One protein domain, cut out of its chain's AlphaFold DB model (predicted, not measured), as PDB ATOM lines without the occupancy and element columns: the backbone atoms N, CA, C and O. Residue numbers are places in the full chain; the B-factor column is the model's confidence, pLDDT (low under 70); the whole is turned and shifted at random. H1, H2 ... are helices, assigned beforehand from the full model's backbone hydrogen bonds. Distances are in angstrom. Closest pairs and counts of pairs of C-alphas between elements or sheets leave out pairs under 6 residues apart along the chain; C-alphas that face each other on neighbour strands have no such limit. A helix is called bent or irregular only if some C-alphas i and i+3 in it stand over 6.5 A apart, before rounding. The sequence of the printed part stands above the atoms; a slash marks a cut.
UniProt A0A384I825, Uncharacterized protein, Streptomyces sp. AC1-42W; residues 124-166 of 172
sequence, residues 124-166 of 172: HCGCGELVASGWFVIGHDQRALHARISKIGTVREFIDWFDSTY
ATOM      1  N   HIS A 124     -37.784 -45.715 253.575       90.31
ATOM      2  CA  HIS A 124     -37.160 -44.543 254.180       90.31
ATOM      3  C   HIS A 124     -35.781 -44.205 253.588       90.31
ATOM      4  O   HIS A 124     -35.265 -43.106 253.774       90.31
ATOM      5  N   CYS A 125     -35.193 -45.094 252.774       92.62
ATOM      6  CA  CYS A 125     -33.998 -44.742 252.001       92.62
ATOM      7  C   CYS A 125     -34.251 -43.617 250.976       92.62
ATOM      8  O   CYS A 125     -33.290 -42.961 250.555       92.62
ATOM      9  N   GLY A 126     -35.516 -43.408 250.582       89.44
ATOM     10  CA  GLY A 126     -35.949 -42.405 249.607       89.44
ATOM     11  C   GLY A 126     -36.129 -42.924 248.176       89.44
ATOM     12  O   GLY A 126     -36.231 -42.113 247.265       89.44
ATOM     13  N   CYS A 127     -36.158 -44.243 247.942       90.94
ATOM     14  CA  CYS A 127     -36.336 -44.799 246.588       90.94
ATOM     15  C   CYS A 127     -37.790 -44.771 246.082       90.94
ATOM     16  O   CYS A 127     -38.023 -45.066 244.916       90.94
ATOM     17  N   GLY A 128     -38.761 -44.459 246.946       89.69
ATOM     18  CA  GLY A 128     -40.189 -44.436 246.607       89.69
ATOM     19  C   GLY A 128     -40.877 -45.807 246.594       89.69
ATOM     20  O   GLY A 128     -42.099 -45.865 246.521       89.69
ATOM     21  N   GLU A 129     -40.128 -46.901 246.715       91.00
ATOM     22  CA  GLU A 129     -40.678 -48.259 246.778       91.00
ATOM     23  C   GLU A 129     -41.500 -48.482 248.054       91.00
ATOM     24  O   GLU A 129     -41.156 -47.953 249.112       91.00
ATOM     25  N   LEU A 130     -42.581 -49.260 247.971       88.00
ATOM     26  CA  LEU A 130     -43.422 -49.575 249.124       88.00
ATOM     27  C   LEU A 130     -42.836 -50.725 249.947       88.00
ATOM     28  O   LEU A 130     -42.370 -51.727 249.416       88.00
ATOM     29  N   VAL A 131     -42.925 -50.595 251.264       86.06
ATOM     30  CA  VAL A 131     -42.540 -51.598 252.249       86.06
ATOM     31  C   VAL A 131     -43.799 -52.036 252.984       86.06
ATOM     32  O   VAL A 131     -44.507 -51.204 253.553       86.06
ATOM     33  N   ALA A 132     -44.079 -53.340 252.966       74.94
ATOM     34  CA  ALA A 132     -45.253 -53.912 253.623       74.94
ATOM     35  C   ALA A 132     -45.157 -53.877 255.162       74.94
ATOM     36  O   ALA A 132     -46.173 -53.745 255.836       74.94
ATOM     37  N   SER A 133     -43.943 -53.978 255.720       74.38
ATOM     38  CA  SER A 133     -43.667 -53.831 257.157       74.38
ATOM     39  C   SER A 133     -42.246 -53.310 257.401       74.38
ATOM     40  O   SER A 133     -41.324 -53.627 256.653       74.38
ATOM     41  N   GLY A 134     -42.051 -52.517 258.455       82.19
ATOM     42  CA  GLY A 134     -40.769 -51.885 258.775       82.19
ATOM     43  C   GLY A 134     -40.512 -50.609 257.968       82.19
ATOM     44  O   GLY A 134     -41.419 -50.047 257.358       82.19
ATOM     45  N   TRP A 135     -39.268 -50.126 258.001       85.19
ATOM     46  CA  TRP A 135     -38.889 -48.812 257.457       85.19
ATOM     47  C   TRP A 135     -38.159 -48.868 256.116       85.19
ATOM     48  O   TRP A 135     -38.152 -47.886 255.373       85.19
ATOM     49  N   PHE A 136     -37.553 -50.006 255.792       89.56
ATOM     50  CA  PHE A 136     -36.690 -50.160 254.630       89.56
ATOM     51  C   PHE A 136     -37.043 -51.439 253.879       89.56
ATOM     52  O   PHE A 136     -37.362 -52.458 254.489       89.56
ATOM     53  N   VAL A 137     -36.925 -51.397 252.554       90.88
ATOM     54  CA  VAL A 137     -36.735 -52.616 251.761       90.88
ATOM     55  C   VAL A 137     -35.455 -53.301 252.246       90.88
ATOM     56  O   VAL A 137     -34.519 -52.633 252.693       90.88
ATOM     57  N   ILE A 138     -35.414 -54.630 252.184       88.31
ATOM     58  CA  ILE A 138     -34.288 -55.428 252.686       88.31
ATOM     59  C   ILE A 138     -32.958 -54.903 252.108       88.31
ATOM     60  O   ILE A 138     -32.798 -54.788 250.895       88.31
ATOM     61  N   GLY A 139     -32.018 -54.547 252.993       88.81
ATOM     62  CA  GLY A 139     -30.691 -54.011 252.654       88.81
ATOM     63  C   GLY A 139     -30.648 -52.525 252.262       88.81
ATOM     64  O   GLY A 139     -29.566 -51.963 252.066       88.81
ATOM     65  N   HIS A 140     -31.796 -51.848 252.135       94.00
ATOM     66  CA  HIS A 140     -31.824 -50.416 251.817       94.00
ATOM     67  C   HIS A 140     -31.437 -49.532 253.006       94.00
ATOM     68  O   HIS A 140     -31.047 -48.388 252.783       94.00
ATOM     69  N   ASP A 141     -31.521 -50.039 254.232       92.19
ATOM     70  CA  ASP A 141     -31.064 -49.389 255.462       92.19
ATOM     71  C   ASP A 141     -29.553 -49.118 255.427       92.19
ATOM     72  O   ASP A 141     -29.127 -47.963 255.507       92.19
ATOM     73  N   GLN A 142     -28.744 -50.153 255.183       91.75
ATOM     74  CA  GLN A 142     -27.288 -50.036 255.086       91.75
ATOM     75  C   GLN A 142     -26.888 -49.134 253.920       91.75
ATOM     76  O   GLN A 142     -26.075 -48.220 254.077       91.75
ATOM     77  N   ARG A 143     -27.507 -49.331 252.748       91.31
ATOM     78  CA  ARG A 143     -27.248 -48.486 251.574       91.31
ATOM     79  C   ARG A 143     -27.587 -47.021 251.850       91.31
ATOM     80  O   ARG A 143     -26.834 -46.137 251.444       91.31
ATOM     81  N   ALA A 144     -28.709 -46.755 252.522       93.00
ATOM     82  CA  ALA A 144     -29.102 -45.400 252.886       93.00
ATOM     83  C   ALA A 144     -28.072 -44.767 253.818       93.00
ATOM     84  O   ALA A 144     -27.607 -43.669 253.513       93.00
ATOM     85  N   LEU A 145     -27.698 -45.465 254.893       93.25
ATOM     86  CA  LEU A 145     -26.733 -44.998 255.886       93.25
ATOM     87  C   LEU A 145     -25.396 -44.635 255.232       93.25
ATOM     88  O   LEU A 145     -24.954 -43.490 255.329       93.25
ATOM     89  N   HIS A 146     -24.807 -45.559 254.469       91.94
ATOM     90  CA  HIS A 146     -23.534 -45.321 253.786       91.94
ATOM     91  C   HIS A 146     -23.599 -44.158 252.788       91.94
ATOM     92  O   HIS A 146     -22.659 -43.371 252.709       91.94
ATOM     93  N   ALA A 147     -24.715 -43.994 252.071       91.25
ATOM     94  CA  ALA A 147     -24.903 -42.871 251.152       91.25
ATOM     95  C   ALA A 147     -25.037 -41.504 251.852       91.25
ATOM     96  O   ALA A 147     -24.893 -40.474 251.195       91.25
ATOM     97  N   ARG A 148     -25.369 -41.460 253.152       92.62
ATOM     98  CA  ARG A 148     -25.338 -40.218 253.948       92.62
ATOM     99  C   ARG A 148     -23.955 -40.000 254.553       92.62
ATOM    100  O   ARG A 148     -23.461 -38.881 254.473       92.62
ATOM    101  N   ILE A 149     -23.313 -41.057 255.057       93.94
ATOM    102  CA  ILE A 149     -21.928 -41.004 255.553       93.94
ATOM    103  C   ILE A 149     -20.990 -40.461 254.465       93.94
ATOM    104  O   ILE A 149     -20.206 -39.558 254.729       93.94
ATOM    105  N   SER A 150     -21.136 -40.902 253.212       91.81
ATOM    106  CA  SER A 150     -20.292 -40.417 252.111       91.81
ATOM    107  C   SER A 150     -20.441 -38.924 251.789       91.81
ATOM    108  O   SER A 150     -19.587 -38.369 251.103       91.81
ATOM    109  N   LYS A 151     -21.506 -38.257 252.258       90.88
ATOM    110  CA  LYS A 151     -21.701 -36.806 252.081       90.88
ATOM    111  C   LYS A 151     -20.976 -35.970 253.133       90.88
ATOM    112  O   LYS A 151     -20.701 -34.806 252.873       90.88
ATOM    113  N   ILE A 152     -20.728 -36.547 254.306       86.25
ATOM    114  CA  ILE A 152     -20.020 -35.896 255.416       86.25
ATOM    115  C   ILE A 152     -18.536 -36.279 255.448       86.25
ATOM    116  O   ILE A 152     -17.742 -35.533 256.005       86.25
ATOM    117  N   GLY A 153     -18.169 -37.400 254.818       90.81
ATOM    118  CA  GLY A 153     -16.794 -37.864 254.685       90.81
ATOM    119  C   GLY A 153     -16.706 -39.390 254.714       90.81
ATOM    120  O   GLY A 153     -17.326 -40.098 253.918       90.81
ATOM    121  N   THR A 154     -15.905 -39.900 255.636       92.69
ATOM    122  CA  THR A 154     -15.642 -41.319 255.875       92.69
ATOM    123  C   THR A 154     -16.453 -41.853 257.056       92.69
ATOM    124  O   THR A 154     -16.990 -41.106 257.871       92.69
ATOM    125  N   VAL A 155     -16.508 -43.183 257.191       92.56
ATOM    126  CA  VAL A 155     -17.133 -43.836 258.359       92.56
ATOM    127  C   VAL A 155     -16.470 -43.395 259.665       92.56
ATOM    128  O   VAL A 155     -17.169 -43.175 260.647       92.56
ATOM    129  N   ARG A 156     -15.142 -43.219 259.671       94.25
ATOM    130  CA  ARG A 156     -14.412 -42.727 260.846       94.25
ATOM    131  C   ARG A 156     -14.891 -41.335 261.256       94.25
ATOM    132  O   ARG A 156     -15.199 -41.136 262.419       94.25
ATOM    133  N   GLU A 157     -14.998 -40.403 260.311       92.31
ATOM    134  CA  GLU A 157     -15.439 -39.031 260.601       92.31
ATOM    135  C   GLU A 157     -16.889 -38.979 261.093       92.31
ATOM    136  O   GLU A 157     -17.215 -38.172 261.958       92.31
ATOM    137  N   PHE A 158     -17.757 -39.862 260.588       93.88
ATOM    138  CA  PHE A 158     -19.104 -40.017 261.135       93.88
ATOM    139  C   PHE A 158     -19.088 -40.485 262.594       93.88
ATOM    140  O   PHE A 158     -19.844 -39.943 263.393       93.88
ATOM    141  N   ILE A 159     -18.249 -41.470 262.934       92.50
ATOM    142  CA  ILE A 159     -18.113 -41.969 264.312       92.50
ATOM    143  C   ILE A 159     -17.577 -40.857 265.218       92.50
ATOM    144  O   ILE A 159     -18.210 -40.551 266.222       92.50
ATOM    145  N   ASP A 160     -16.497 -40.181 264.813       92.75
ATOM    146  CA  ASP A 160     -15.914 -39.065 265.570       92.75
ATOM    147  C   ASP A 160     -16.963 -37.950 265.811       92.75
ATOM    148  O   ASP A 160     -17.073 -37.392 266.907       92.75
ATOM    149  N   TRP A 161     -17.791 -37.641 264.803       92.75
ATOM    150  CA  TRP A 161     -18.910 -36.706 264.945       92.75
ATOM    151  C   TRP A 161     -20.004 -37.224 265.890       92.75
ATOM    152  O   TRP A 161     -20.451 -36.466 266.755       92.75
ATOM    153  N   PHE A 162     -20.436 -38.481 265.746       92.00
ATOM    154  CA  PHE A 162     -21.482 -39.077 266.580       92.00
ATOM    155  C   PHE A 162     -21.069 -39.069 268.051       92.00
ATOM    156  O   PHE A 162     -21.814 -38.544 268.873       92.00
ATOM    157  N   ASP A 163     -19.860 -39.533 268.363       91.75
ATOM    158  CA  ASP A 163     -19.330 -39.607 269.729       91.75
ATOM    159  C   ASP A 163     -19.163 -38.216 270.363       91.75
ATOM    160  O   ASP A 163     -19.338 -38.049 271.568       91.75
ATOM    161  N   SER A 164     -18.853 -37.189 269.563       91.38
ATOM    162  CA  SER A 164     -18.766 -35.804 270.058       91.38
ATOM    163  C   SER A 164     -20.127 -35.119 270.244       91.38
ATOM    164  O   SER A 164     -20.223 -34.148 270.996       91.38
ATOM    165  N   THR A 165     -21.171 -35.595 269.559       91.81
ATOM    166  CA  THR A 165     -22.504 -34.965 269.541       91.81
ATOM    167  C   THR A 165     -23.490 -35.669 270.469       91.81
ATOM    168  O   THR A 165     -24.328 -35.021 271.098       91.81
ATOM    169  N   TYR A 166     -23.427 -36.996 270.540       89.44
ATOM    170  CA  TYR A 166     -24.328 -37.810 271.338       89.44
ATOM    171  C   TYR A 166     -23.828 -37.881 272.781       89.44
ATOM    172  O   TYR A 166     -22.844 -38.546 273.087       89.44
TER     173      TYR A 166
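What this domain is: This is residues 124 to 166 of the 172 residues of an uncharacterized protein of Streptomyces sp. AC1-42W (UniProt A0A384I825). A wide loop, residues 124 to 139, leads into an L made of two helices: H1 runs on away from the loop, and H2 turns off at a corner at the far end of H1. The printed part has 43 residues with two named helices, H1 then H2 along the chain, and no named strand; the class is all helix. The whole is loose, with a radius of gyration of the C-alphas of 12.7 A, and elongated, its C-alphas spanning 36 by 19 by 13 A.

How they stand to each other: Residues 124 to 139 hold no named element, and their C-alphas lie 7 to 20 A from the mean of the C-alphas. H1, residues 140 to 152, is joined by a tight link of two residues to H2, residues 155 to 165. The two helices only just touch, with 3 pairs of C-alphas within 8 A, and touch only at the corner by their link. H1 touches H2 with residues 149 to 152 alone. The closest C-alphas of the two helices, those of Ile 149 and Val 155, are 6.2 A apart. The lines of H1 and H2 are about perpendicular, at 80 degrees, and their centres are 14.0 A apart. Every O i to N i+4 pair is within hydrogen-bond range in H2, and 7 of 9 are in H1.

Where its parts are: The printed part begins at His 124, C-alpha (-37.160, -44.543, 254.180). H1 runs from His 140, C-alpha (-31.824, -50.416, 251.817), to Ile 152 and is 19.1 A long from first to last C-alpha. H2 runs from Val 155 to Thr 165, C-alpha (-22.504, -34.965, 269.541), and is 15.3 A long. Neither helix is bent.

The domain as a whole: The two C-alphas farthest apart, those of Ala 132 and Ser 164, are 36.0 A apart. The first and last printed C-alphas, of His 124 and Tyr 166, are 22.5 A apart. The printed part has no cut. The mean pLDDT of the printed part is 90.2, and no printed residue is under 70.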